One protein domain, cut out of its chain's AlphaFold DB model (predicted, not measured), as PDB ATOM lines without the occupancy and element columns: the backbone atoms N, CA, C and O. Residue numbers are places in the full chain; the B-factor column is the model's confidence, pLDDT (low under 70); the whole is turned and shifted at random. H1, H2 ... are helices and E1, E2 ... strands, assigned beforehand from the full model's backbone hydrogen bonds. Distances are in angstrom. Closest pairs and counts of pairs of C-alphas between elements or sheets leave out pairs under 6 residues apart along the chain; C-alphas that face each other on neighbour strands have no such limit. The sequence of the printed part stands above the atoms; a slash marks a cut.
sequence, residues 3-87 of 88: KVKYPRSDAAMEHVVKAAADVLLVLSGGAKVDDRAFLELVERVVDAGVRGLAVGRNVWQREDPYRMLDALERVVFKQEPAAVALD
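AT A GLANCE: This is residues 3 to 87 of the 88 residues of an uncharacterized protein of Halomicroarcula pellucida (UniProt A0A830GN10). H2 and H4 lie side by side with short H5 packed on both; H1 sits at one end, H3 near the other, and strand E1 runs between residues 3 to 4 and 53 to 54, parallel to both. The 85 printed residues, mostly helix, hold H1, E1, H2, H3, H4 and H5 in that order. The whole is compact, radius of gyration of the C-alphas 12.3 A, and spans 37 by 23 by 19 A.

HOW THE PARTS SIT: H1, residues 10 to 20, and H2, residues 35 to 47, only just touch, only at their ends, with 3 pairs of C-alphas within 8 A, the closest Met 13 and Val 45, 7.1 A. E1, residues 25 to 28, pairs with no named strand. H3, residues 57 to 60, and H4, residues 65 to 78, touch only at the corner, the C-alphas of Val 59 and Pro 65 closest at 5.1 A. H2 and H4 touch at a shallow tilt of 24 degrees, the same way; the closest C-alphas, Glu 43 and Val 75, are 6.1 A apart. H5, residues 82 to 85, touches H2, closest C-alphas Leu 39 and Ala 82, 5.3 A. In H1, H2 and H4 every O i to N i+4 pair is within hydrogen-bond range; H3 and H5 are too short for one.

IN THESE COORDINATES: H1 begins at C-alpha 10 (-31.454, -29.500, -28.758) and measures 15.2 A, H2 18.4 A, H4 19.1 A. H5 ends at C-alpha 85 (-40.606, -16.829, -15.073).

THE WHOLE: The printed part has no cut and no long link. No printed residue is under pLDDT 70.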
ATOM      1  N   LYS A   3     -34.864 -40.912 -16.169       98.19
ATOM      2  CA  LYS A   3     -34.096 -39.687 -15.950       98.19
ATOM      3  C   LYS A   3     -32.961 -39.592 -16.964       98.19
ATOM      4  O   LYS A   3     -32.132 -40.495 -17.033       98.19
ATOM      5  N   VAL A   4     -32.880 -38.477 -17.682       97.75
ATOM      6  CA  VAL A   4     -31.885 -38.254 -18.742       97.75
ATOM      7  C   VAL A   4     -31.029 -37.018 -18.477       97.75
ATOM      8  O   VAL A   4     -31.439 -36.091 -17.779       97.75
ATOM      9  N   LYS A   5     -29.813 -37.001 -19.028       97.31
ATOM     10  CA  LYS A   5     -28.950 -35.810 -19.058       97.31
ATOM     11  C   LYS A   5     -29.213 -35.029 -20.343       97.31
ATOM     12  O   LYS A   5     -29.466 -35.641 -21.374       97.31
ATOM     13  N   TYR A   6     -29.081 -33.703 -20.299       97.62
ATOM     14  CA  TYR A   6     -29.077 -32.901 -21.523       97.62
ATOM     15  C   TYR A   6     -27.843 -33.263 -22.374       97.62
ATOM     16  O   TYR A   6     -26.720 -33.157 -21.867       97.62
ATOM     17  N   PRO A   7     -28.002 -33.683 -23.645       97.00
ATOM     18  CA  PRO A   7     -26.897 -34.116 -24.496       97.00
ATOM     19  C   PRO A   7     -26.069 -32.948 -25.053       97.00
ATOM     20  O   PRO A   7     -25.168 -33.182 -25.852       97.00
ATOM     21  N   ARG A   8     -26.314 -31.711 -24.586       94.62
ATOM     22  CA  ARG A   8     -25.652 -30.470 -25.037       94.62
ATOM     23  C   ARG A   8     -26.007 -30.076 -26.476       94.62
ATOM     24  O   ARG A   8     -25.248 -29.367 -27.121       94.62
ATOM     25  N   SER A   9     -27.154 -30.540 -26.961       96.75
ATOM     26  CA  SER A   9     -27.721 -30.191 -28.261       96.75
ATOM     27  C   SER A   9     -29.233 -30.398 -28.213       96.75
ATOM     28  O   SER A   9     -29.686 -31.452 -27.759       96.75
ATOM     29  N   ASP A  10     -29.992 -29.421 -28.704       96.25
ATOM     30  CA  ASP A  10     -31.454 -29.500 -28.758       96.25
ATOM     31  C   ASP A  10     -31.896 -30.596 -29.740       96.25
ATOM     32  O   ASP A  10     -32.655 -31.482 -29.364       96.25
ATOM     33  N   ALA A  11     -31.287 -30.665 -30.930       97.88
ATOM     34  CA  ALA A  11     -31.543 -31.732 -31.906       97.88
ATOM     35  C   ALA A  11     -31.261 -33.142 -31.345       97.88
ATOM     36  O   ALA A  11     -31.987 -34.101 -31.611       97.88
ATOM     37  N   ALA A  12     -30.210 -33.290 -30.531       98.06
ATOM     38  CA  ALA A  12     -29.947 -34.558 -29.857       98.06
ATOM     39  C   ALA A  12     -30.980 -34.848 -28.752       98.06
ATOM     40  O   ALA A  12     -31.307 -36.013 -28.529       98.06
ATOM     41  N   MET A  13     -31.507 -33.825 -28.070       98.19
ATOM     42  CA  MET A  13     -32.594 -34.005 -27.103       98.19
ATOM     43  C   MET A  13     -33.892 -34.433 -27.797       98.19
ATOM     44  O   MET A  13     -34.517 -35.388 -27.348       98.19
ATOM     45  N   GLU A  14     -34.255 -33.817 -28.922       98.00
ATOM     46  CA  GLU A  14     -35.401 -34.234 -29.741       98.00
ATOM     47  C   GLU A  14     -35.278 -35.698 -30.180       98.00
ATOM     48  O   GLU A  14     -36.238 -36.468 -30.108       98.00
ATOM     49  N   HIS A  15     -34.071 -36.124 -30.573       98.25
ATOM     50  CA  HIS A  15     -33.808 -37.525 -30.890       98.25
ATOM     51  C   HIS A  15     -34.036 -38.446 -29.681       98.25
ATOM     52  O   HIS A  15     -34.664 -39.495 -29.826       98.25
ATOM     53  N   VAL A  16     -33.571 -38.055 -28.488       98.12
ATOM     54  CA  VAL A  16     -33.804 -38.802 -27.239       98.12
ATOM     55  C   VAL A  16     -35.295 -38.895 -26.919       98.12
ATOM     56  O   VAL A  16     -35.767 -39.979 -26.577       98.12
ATOM     57  N   VAL A  17     -36.044 -37.799 -27.061       98.12
ATOM     58  CA  VAL A  17     -37.496 -37.780 -26.835       98.12
ATOM     59  C   VAL A  17     -38.202 -38.716 -27.813       98.12
ATOM     60  O   VAL A  17     -38.979 -39.567 -27.388       98.12
ATOM     61  N   LYS A  18     -37.871 -38.646 -29.107       98.06
ATOM     62  CA  LYS A  18     -38.430 -39.550 -30.119       98.06
ATOM     63  C   LYS A  18     -38.110 -41.017 -29.824       98.06
ATOM     64  O   LYS A  18     -38.975 -41.875 -29.977       98.06
ATOM     65  N   ALA A  19     -36.881 -41.310 -29.401       97.94
ATOM     66  CA  ALA A  19     -36.448 -42.665 -29.065       97.94
ATOM     67  C   ALA A  19     -37.131 -43.219 -27.803       97.94
ATOM     68  O   ALA A  19     -37.265 -44.433 -27.667       97.94
ATOM     69  N   ALA A  20     -37.568 -42.349 -26.888       97.38
ATOM     70  CA  ALA A  20     -38.255 -42.749 -25.666       97.38
ATOM     71  C   ALA A  20     -39.705 -43.213 -25.897       97.38
ATOM     72  O   ALA A  20     -40.258 -43.866 -25.011       97.38
ATOM     73  N   ALA A  21     -40.298 -42.933 -27.067       95.88
ATOM     74  CA  ALA A  21     -41.689 -43.261 -27.389       95.88
ATOM     75  C   ALA A  21     -42.644 -42.842 -26.248       95.88
ATOM     76  O   ALA A  21     -42.671 -41.672 -25.873       95.88
ATOM     77  N   ASP A  22     -43.379 -43.784 -25.654       96.00
ATOM     78  CA  ASP A  22     -44.359 -43.509 -24.592       96.00
ATOM     79  C   ASP A  22     -43.740 -43.397 -23.182       96.00
ATOM     80  O   ASP A  22     -44.439 -43.231 -22.177       96.00
ATOM     81  N   VAL A  23     -42.413 -43.501 -23.057       97.88
ATOM     82  CA  VAL A  23     -41.728 -43.422 -21.764       97.88
ATOM     83  C   VAL A  23     -41.585 -41.969 -21.319       97.88
ATOM     84  O   VAL A  23     -40.872 -41.176 -21.925       97.88
ATOM     85  N   LEU A  24     -42.168 -41.639 -20.162       97.00
ATOM     86  CA  LEU A  24     -41.991 -40.326 -19.533       97.00
ATOM     87  C   LEU A  24     -40.514 -40.022 -19.248       97.00
ATOM     88  O   LEU A  24     -39.857 -40.757 -18.502       97.00
ATOM     89  N   LEU A  25     -40.024 -38.906 -19.782       98.50
ATOM     90  CA  LEU A  25     -38.676 -38.405 -19.539       98.50
ATOM     91  C   LEU A  25     -38.672 -37.298 -18.488       98.50
ATOM     92  O   LEU A  25     -39.523 -36.407 -18.512       98.50
ATOM     93  N   VAL A  26     -37.667 -37.328 -17.613       98.44
ATOM     94  CA  VAL A  26     -37.358 -36.231 -16.686       98.44
ATOM     95  C   VAL A  26     -35.901 -35.790 -16.817       98.44
ATOM     96  O   VAL A  26     -34.994 -36.623 -16.907       98.44
ATOM     97  N   LEU A  27     -35.646 -34.480 -16.809       98.31
ATOM     98  CA  LEU A  27     -34.296 -33.933 -16.963       98.31
ATOM     99  C   LEU A  27     -33.509 -33.988 -15.642       98.31
ATOM    100  O   LEU A  27     -33.987 -33.592 -14.578       98.31
ATOM    101  N   SER A  28     -32.247 -34.411 -15.708       97.81
ATOM    102  CA  SER A  28     -31.275 -34.209 -14.634       97.81
ATOM    103  C   SER A  28     -30.708 -32.786 -14.652       97.81
ATOM    104  O   SER A  28     -30.199 -32.345 -15.679       97.81
ATOM    105  N   GLY A  29     -30.686 -32.111 -13.502       96.00
ATOM    106  CA  GLY A  29     -30.320 -30.687 -13.441       96.00
ATOM    107  C   GLY A  29     -28.840 -30.326 -13.579       96.00
ATOM    108  O   GLY A  29     -28.542 -29.152 -13.715       96.00
ATOM    109  N   GLY A  30     -27.900 -31.274 -13.518       95.81
ATOM    110  CA  GLY A  30     -26.469 -30.945 -13.620       95.81
ATOM    111  C   GLY A  30     -25.906 -30.178 -12.411       95.81
ATOM    112  O   GLY A  30     -26.400 -30.326 -11.285       95.81
ATOM    113  N   ALA A  31     -24.781 -29.484 -12.614       97.00
ATOM    114  CA  ALA A  31     -24.170 -28.588 -11.624       97.00
ATOM    115  C   ALA A  31     -24.980 -27.289 -11.502       97.00
ATOM    116  O   ALA A  31     -25.723 -26.955 -12.424       97.00
ATOM    117  N   LYS A  32     -24.846 -26.574 -10.375       97.81
ATOM    118  CA  LYS A  32     -25.480 -25.259 -10.218       97.81
ATOM    119  C   LYS A  32     -24.930 -24.302 -11.274       97.81
ATOM    120  O   LYS A  32     -23.714 -24.193 -11.422       97.81
ATOM    121  N   VAL A  33     -25.830 -23.624 -11.972       97.44
ATOM    122  CA  VAL A  33     -25.524 -22.552 -12.923       97.44
ATOM    123  C   VAL A  33     -26.365 -21.317 -12.591       97.44
ATOM    124  O   VAL A  33     -27.126 -21.307 -11.613       97.44
ATOM    125  N   ASP A  34     -26.196 -20.263 -13.380       97.06
ATOM    126  CA  ASP A  34     -27.046 -19.073 -13.343       97.06
ATOM    127  C   ASP A  34     -28.550 -19.426 -13.431       97.06
ATOM    128  O   ASP A  34     -28.931 -20.441 -14.016       97.06
ATOM    129  N   ASP A  35     -29.391 -18.608 -12.797       96.31
ATOM    130  CA  ASP A  35     -30.846 -18.790 -12.736       96.31
ATOM    131  C   ASP A  35     -31.461 -18.828 -14.138       96.31
ATOM    132  O   ASP A  35     -32.160 -19.783 -14.489       96.31
ATOM    133  N   ARG A  36     -31.143 -17.818 -14.957       96.19
ATOM    134  CA  ARG A  36     -31.656 -17.677 -16.323       96.19
ATOM    135  C   ARG A  36     -31.171 -18.821 -17.199       96.19
ATOM    136  O   ARG A  36     -31.988 -19.496 -17.816       96.19
ATOM    137  N   ALA A  37     -29.873 -19.112 -17.182       97.06
ATOM    138  CA  ALA A  37     -29.306 -20.210 -17.961       97.06
ATOM    139  C   ALA A  37     -29.939 -21.573 -17.619       97.06
ATOM    140  O   ALA A  37     -30.116 -22.421 -18.500       97.06
ATOM    141  N   PHE A  38     -30.279 -21.804 -16.344       98.00
ATOM    142  CA  PHE A  38     -30.955 -23.030 -15.933       98.00
ATOM    143  C   PHE A  38     -32.402 -23.086 -16.429       98.00
ATOM    144  O   PHE A  38     -32.801 -24.110 -16.979       98.00
ATOM    145  N   LEU A  39     -33.172 -22.008 -16.271       97.88
ATOM    146  CA  LEU A  39     -34.568 -21.968 -16.712       97.88
ATOM    147  C   LEU A  39     -34.700 -22.031 -18.232       97.88
ATOM    148  O   LEU A  39     -35.541 -22.773 -18.718       97.88
ATOM    149  N   GLU A  40     -33.828 -21.360 -18.983       97.56
ATOM    150  CA  GLU A  40     -33.799 -21.458 -20.448       97.56
ATOM    151  C   GLU A  40     -33.471 -22.888 -20.907       97.56
ATOM    152  O   GLU A  40     -33.986 -23.360 -21.917       97.56
ATOM    153  N   LEU A  41     -32.620 -23.619 -20.173       97.94
ATOM    154  CA  LEU A  41     -32.414 -25.044 -20.439       97.94
ATOM    155  C   LEU A  41     -33.681 -25.856 -20.155       97.94
ATOM    156  O   LEU A  41     -34.001 -26.750 -20.935       97.94
ATOM    157  N   VAL A  42     -34.361 -25.584 -19.041       98.25
ATOM    158  CA  VAL A  42     -35.609 -26.267 -18.677       98.25
ATOM    159  C   VAL A  42     -36.683 -26.026 -19.736       98.25
ATOM    160  O   VAL A  42     -37.266 -26.999 -20.198       98.25
ATOM    161  N   GLU A  43     -36.879 -24.779 -20.162       97.94
ATOM    162  CA  GLU A  43     -37.796 -24.386 -21.238       97.94
ATOM    163  C   GLU A  43     -37.511 -25.191 -22.510       97.94
ATOM    164  O   GLU A  43     -38.354 -25.977 -22.937       97.94
ATOM    165  N   ARG A  44     -36.273 -25.137 -23.025       97.69
ATOM    166  CA  ARG A  44     -35.896 -25.863 -24.250       97.69
ATOM    167  C   ARG A  44     -36.156 -27.366 -24.172       97.69
ATOM    168  O   ARG A  44     -36.588 -27.967 -25.153       97.69
ATOM    169  N   VAL A  45     -35.881 -28.015 -23.036       98.00
ATOM    170  CA  VAL A  45     -36.120 -29.466 -22.933       98.00
ATOM    171  C   VAL A  45     -37.598 -29.809 -22.756       98.00
ATOM    172  O   VAL A  45     -38.017 -30.870 -23.218       98.00
ATOM    173  N   VAL A  46     -38.376 -28.952 -22.088       97.75
ATOM    174  CA  VAL A  46     -39.828 -29.119 -21.950       97.75
ATOM    175  C   VAL A  46     -40.485 -28.978 -23.320       97.75
ATOM    176  O   VAL A  46     -41.271 -29.850 -23.693       97.75
ATOM    177  N   ASP A  47     -40.070 -27.984 -24.106       96.94
ATOM    178  CA  ASP A  47     -40.516 -27.784 -25.488       96.94
ATOM    179  C   ASP A  47     -40.156 -28.970 -26.390       96.94
ATOM    180  O   ASP A  47     -40.960 -29.393 -27.219       96.94
ATOM    181  N   ALA A  48     -38.986 -29.583 -26.176       97.19
ATOM    182  CA  ALA A  48     -38.592 -30.804 -26.877       97.19
ATOM    183  C   ALA A  48     -39.432 -32.039 -26.486       97.19
ATOM    184  O   ALA A  48     -39.378 -33.047 -27.186       97.19
ATOM    185  N   GLY A  49     -40.195 -31.989 -25.385       97.00
ATOM    186  CA  GLY A  49     -41.097 -33.053 -24.928       97.00
ATOM    187  C   GLY A  49     -40.709 -33.734 -23.609       97.00
ATOM    188  O   GLY A  49     -41.335 -34.726 -23.223       97.00
ATOM    189  N   VAL A  50     -39.710 -33.225 -22.880       97.94
ATOM    190  CA  VAL A  50     -39.431 -33.674 -21.505       97.94
ATOM    191  C   VAL A  50     -40.583 -33.258 -20.586       97.94
ATOM    192  O   VAL A  50     -41.064 -32.133 -20.633       97.94
ATOM    193  N   ARG A  51     -41.044 -34.169 -19.721       96.31
ATOM    194  CA  ARG A  51     -42.282 -33.992 -18.938       96.31
ATOM    195  C   ARG A  51     -42.065 -33.629 -17.471       96.31
ATOM    196  O   ARG A  51     -43.020 -33.569 -16.707       96.31
ATOM    197  N   GLY A  52     -40.821 -33.423 -17.052       96.75
ATOM    198  CA  GLY A  52     -40.526 -33.038 -15.679       96.75
ATOM    199  C   GLY A  52     -39.043 -33.007 -15.355       96.75
ATOM    200  O   GLY A  52     -38.177 -33.172 -16.217       96.75
ATOM    201  N   LEU A  53     -38.748 -32.808 -14.073       98.19
ATOM    202  CA  LEU A  53     -37.410 -32.517 -13.578       98.19
ATOM    203  C   LEU A  53     -37.040 -33.438 -12.412       98.19
ATOM    204  O   LEU A  53     -37.824 -33.668 -11.500       98.19
ATOM    205  N   ALA A  54     -35.800 -33.925 -12.415       97.75
ATOM    206  CA  ALA A  54     -35.167 -34.613 -11.293       97.75
ATOM    207  C   ALA A  54     -33.872 -33.868 -10.924       97.75
ATOM    208  O   ALA A  54     -32.751 -34.290 -11.260       97.75
ATOM    209  N   VAL A  55     -34.050 -32.715 -10.278       97.94
ATOM    210  CA  VAL A  55     -33.040 -31.663 -10.063       97.94
ATOM    211  C   VAL A  55     -32.766 -31.465  -8.566       97.94
ATOM    212  O   VAL A  55     -33.555 -31.888  -7.733       97.94
ATOM    213  N   GLY A  56     -31.622 -30.868  -8.219       98.06
ATOM    214  CA  GLY A  56     -31.237 -30.648  -6.815       98.06
ATOM    215  C   GLY A  56     -30.374 -29.404  -6.644       98.06
ATOM    216  O   GLY A  56     -30.852 -28.382  -6.174       98.06
ATOM    217  N   ARG A  57     -29.120 -29.446  -7.117       98.31
ATOM    218  CA  ARG A  57     -28.158 -28.323  -7.009       98.31
ATOM    219  C   ARG A  57     -28.657 -26.996  -7.582       98.31
ATOM    220  O   ARG A  57     -28.384 -25.958  -7.003       98.31
ATOM    221  N   ASN A  58     -29.424 -27.026  -8.669       98.12
ATOM    222  CA  ASN A  58     -30.038 -25.819  -9.230       98.12
ATOM    223  C   ASN A  58     -31.243 -25.293  -8.431       98.12
ATOM    224  O   ASN A  58     -31.833 -24.311  -8.850       98.12
ATOM    225  N   VAL A  59     -31.585 -25.915  -7.300       98.19
ATOM    226  CA  VAL A  59     -32.623 -25.465  -6.364       98.19
ATOM    227  C   VAL A  59     -31.992 -25.189  -4.994       98.19
ATOM    228  O   VAL A  59     -31.797 -24.039  -4.625       98.19
ATOM    229  N   TRP A  60     -31.560 -26.223  -4.267       97.31
ATOM    230  CA  TRP A  60     -31.209 -26.131  -2.837       97.31
ATOM    231  C   TRP A  60     -29.890 -25.400  -2.495       97.31
ATOM    232  O   TRP A  60     -29.555 -25.255  -1.329       97.31
ATOM    233  N   GLN A  61     -29.102 -24.990  -3.496       98.00
ATOM    234  CA  GLN A  61     -27.819 -24.282  -3.328       98.00
ATOM    235  C   GLN A  61     -27.956 -22.795  -3.696       98.00
ATOM    236  O   GLN A  61     -26.954 -22.103  -3.895       98.00
ATOM    237  N   ARG A  62     -29.188 -22.318  -3.884       96.25
ATOM    238  CA  ARG A  62     -29.514 -20.901  -4.053       96.25
ATOM    239  C   ARG A  62     -29.832 -20.298  -2.690       96.25
ATOM    240  O   ARG A  62     -30.237 -21.020  -1.786       96.25
ATOM    241  N   GLU A  63     -29.625 -18.992  -2.564       96.12
ATOM    242  CA  GLU A  63     -29.989 -18.252  -1.349       96.12
ATOM    243  C   GLU A  63     -31.502 -18.299  -1.119       96.12
ATOM    244  O   GLU A  63     -31.945 -18.550  -0.004       96.12
ATOM    245  N   ASP A  64     -32.275 -18.158  -2.200       95.44
ATOM    246  CA  ASP A  64     -33.723 -18.332  -2.210       95.44
ATOM    247  C   ASP A  64     -34.120 -19.528  -3.102       95.44
ATOM    248  O   ASP A  64     -34.285 -19.387  -4.320       95.44
ATOM    249  N   PRO A  65     -34.224 -20.745  -2.537       97.19
ATOM    250  CA  PRO A  65     -34.639 -21.923  -3.291       97.19
ATOM    251  C   PRO A  65     -36.126 -21.894  -3.673       97.19
ATOM    252  O   PRO A  65     -36.487 -22.540  -4.656       97.19
ATOM    253  N   TYR A  66     -36.976 -21.172  -2.933       96.62
ATOM    254  CA  TYR A  66     -38.418 -21.123  -3.191       96.62
ATOM    255  C   TYR A  66     -38.724 -20.302  -4.435       96.62
ATOM    256  O   TYR A  66     -39.421 -20.799  -5.313       96.62
ATOM    257  N   ARG A  67     -38.077 -19.141  -4.600       96.12
ATOM    258  CA  ARG A  67     -38.185 -18.354  -5.837       96.12
ATOM    259  C   ARG A  67     -37.841 -19.173  -7.086       96.12
ATOM    260  O   ARG A  67     -38.496 -19.064  -8.117       96.12
ATOM    261  N   MET A  68     -36.821 -20.029  -7.002       97.38
ATOM    262  CA  MET A  68     -36.473 -20.928  -8.105       97.38
ATOM    263  C   MET A  68     -37.513 -22.041  -8.305       97.38
ATOM    264  O   MET A  68     -37.782 -22.408  -9.444       97.38
ATOM    265  N   LEU A  69     -38.105 -22.589  -7.239       97.44
ATOM    266  CA  LEU A  69     -39.197 -23.562  -7.362       97.44
ATOM    267  C   LEU A  69     -40.424 -22.952  -8.052       97.44
ATOM    268  O   LEU A  69     -40.954 -23.580  -8.967       97.44
ATOM    269  N   ASP A  70     -40.808 -21.730  -7.685       97.38
ATOM    270  CA  ASP A  70     -41.938 -21.015  -8.289       97.38
ATOM    271  C   ASP A  70     -41.688 -20.740  -9.780       97.38
ATOM    272  O   ASP A  70     -42.542 -21.008 -10.630       97.38
ATOM    273  N   ALA A  71     -40.476 -20.299 -10.134       97.75
ATOM    274  CA  ALA A  71     -40.079 -20.118 -11.529       97.75
ATOM    275  C   ALA A  71     -40.116 -21.440 -12.321       97.75
ATOM    276  O   ALA A  71     -40.608 -21.480 -13.449       97.75
ATOM    277  N   LEU A  72     -39.644 -22.547 -11.733       97.94
ATOM    278  CA  LEU A  72     -39.702 -23.868 -12.367       97.94
ATOM    279  C   LEU A  72     -41.141 -24.356 -12.555       97.94
ATOM    280  O   LEU A  72     -41.431 -24.966 -13.581       97.94
ATOM    281  N   GLU A  73     -42.042 -24.085 -11.608       97.50
ATOM    282  CA  GLU A  73     -43.466 -24.404 -11.749       97.50
ATOM    283  C   GLU A  73     -44.067 -23.692 -12.967       97.50
ATOM    284  O   GLU A  73     -44.751 -24.317 -13.784       97.50
ATOM    285  N   ARG A  74     -43.767 -22.397 -13.123       97.62
ATOM    286  CA  ARG A  74     -44.240 -21.576 -14.245       97.62
ATOM    287  C   ARG A  74     -43.736 -22.103 -15.589       97.62
ATOM    288  O   ARG A  74     -44.533 -22.261 -16.511       97.62
ATOM    289  N   VAL A  75     -42.459 -22.466 -15.694       97.88
ATOM    290  CA  VAL A  75     -41.911 -23.019 -16.946       97.88
ATOM    291  C   VAL A  75     -42.458 -24.425 -17.229       97.88
ATOM    292  O   VAL A  75     -42.890 -24.710 -18.341       97.88
ATOM    293  N   VAL A  76     -42.478 -25.324 -16.240       97.62
ATOM    294  CA  VAL A  76     -42.801 -26.744 -16.471       97.62
ATOM    295  C   VAL A  76     -44.301 -26.990 -16.628       97.62
ATOM    296  O   VAL A  76     -44.698 -27.789 -17.474       97.62
ATOM    297  N   PHE A  77     -45.139 -26.343 -15.814       96.56
ATOM    298  CA  PHE A  77     -46.581 -26.618 -15.778       96.56
ATOM    299  C   PHE A  77     -47.423 -25.550 -16.470       96.56
ATOM    300  O   PHE A  77     -48.493 -25.878 -16.981       96.56
ATOM    301  N   LYS A  78     -46.962 -24.294 -16.489       96.12
ATOM    302  CA  LYS A  78     -47.679 -23.179 -17.140       96.12
ATOM    303  C   LYS A  78     -47.105 -22.836 -18.518       96.12
ATOM    304  O   LYS A  78     -47.735 -22.074 -19.242       96.12
ATOM    305  N   GLN A  79     -45.961 -23.428 -18.884       94.69
ATOM    306  CA  GLN A  79     -45.248 -23.188 -20.146       94.69
ATOM    307  C   GLN A  79     -44.995 -21.696 -20.404       94.69
ATOM    308  O   GLN A  79     -45.070 -21.216 -21.534       94.69
ATOM    309  N   GLU A  80     -44.720 -20.947 -19.334       96.81
ATOM    310  CA  GLU A  80     -44.298 -19.555 -19.447       96.81
ATOM    311  C   GLU A  80     -42.828 -19.480 -19.893       96.81
ATOM    312  O   GLU A  80     -42.015 -20.282 -19.419       96.81
ATOM    313  N   PRO A  81     -42.452 -18.502 -20.740       96.19
ATOM    314  CA  PRO A  81     -41.063 -18.331 -21.156       96.19
ATOM    315  C   PRO A  81     -40.131 -18.099 -19.963       96.19
ATOM    316  O   PRO A  81     -40.456 -17.314 -19.060       96.19
ATOM    317  N   ALA A  82     -38.926 -18.681 -19.986       95.06
ATOM    318  CA  ALA A  82     -37.952 -18.537 -18.899       95.06
ATOM    319  C   ALA A  82     -37.617 -17.069 -18.599       95.06
ATOM    320  O   ALA A  82     -37.362 -16.702 -17.451       95.06
ATOM    321  N   ALA A  83     -37.660 -16.215 -19.627       91.00
ATOM    322  CA  ALA A  83     -37.398 -14.788 -19.508       91.00
ATOM    323  C   ALA A  83     -38.376 -14.050 -18.580       91.00
ATOM    324  O   ALA A  83     -37.975 -13.042 -18.016       91.00
ATOM    325  N   VAL A  84     -39.612 -14.540 -18.426       92.31
ATOM    326  CA  VAL A  84     -40.663 -13.921 -17.593       92.31
ATOM    327  C   VAL A  84     -40.855 -14.684 -16.278       92.31
ATOM    328  O   VAL A  84     -41.306 -14.116 -15.282       92.31
ATOM    329  N   ALA A  85     -40.481 -15.968 -16.247       91.94
ATOM    330  CA  ALA A  85     -40.606 -16.829 -15.073       91.94
ATOM    331  C   ALA A  85     -39.775 -16.359 -13.862       91.94
ATOM    332  O   ALA A  85     -40.102 -16.713 -12.734       91.94
ATOM    333  N   LEU A  86     -38.721 -15.560 -14.081       81.06
ATOM    334  CA  LEU A  86     -37.843 -15.041 -13.022       81.06
ATOM    335  C   LEU A  86     -38.342 -13.771 -12.325       81.06
ATOM    336  O   LEU A  86     -37.869 -13.461 -11.226       81.06
ATOM    337  N   ASP A  87     -39.247 -13.037 -12.967       78.38
ATOM    338  CA  ASP A  87     -39.604 -11.664 -12.590       78.38
ATOM    339  C   ASP A  87     -40.921 -11.564 -11.804       78.38
ATOM    340  O   ASP A  87     -41.363 -10.462 -11.481       78.38
TER     341      ASP A  87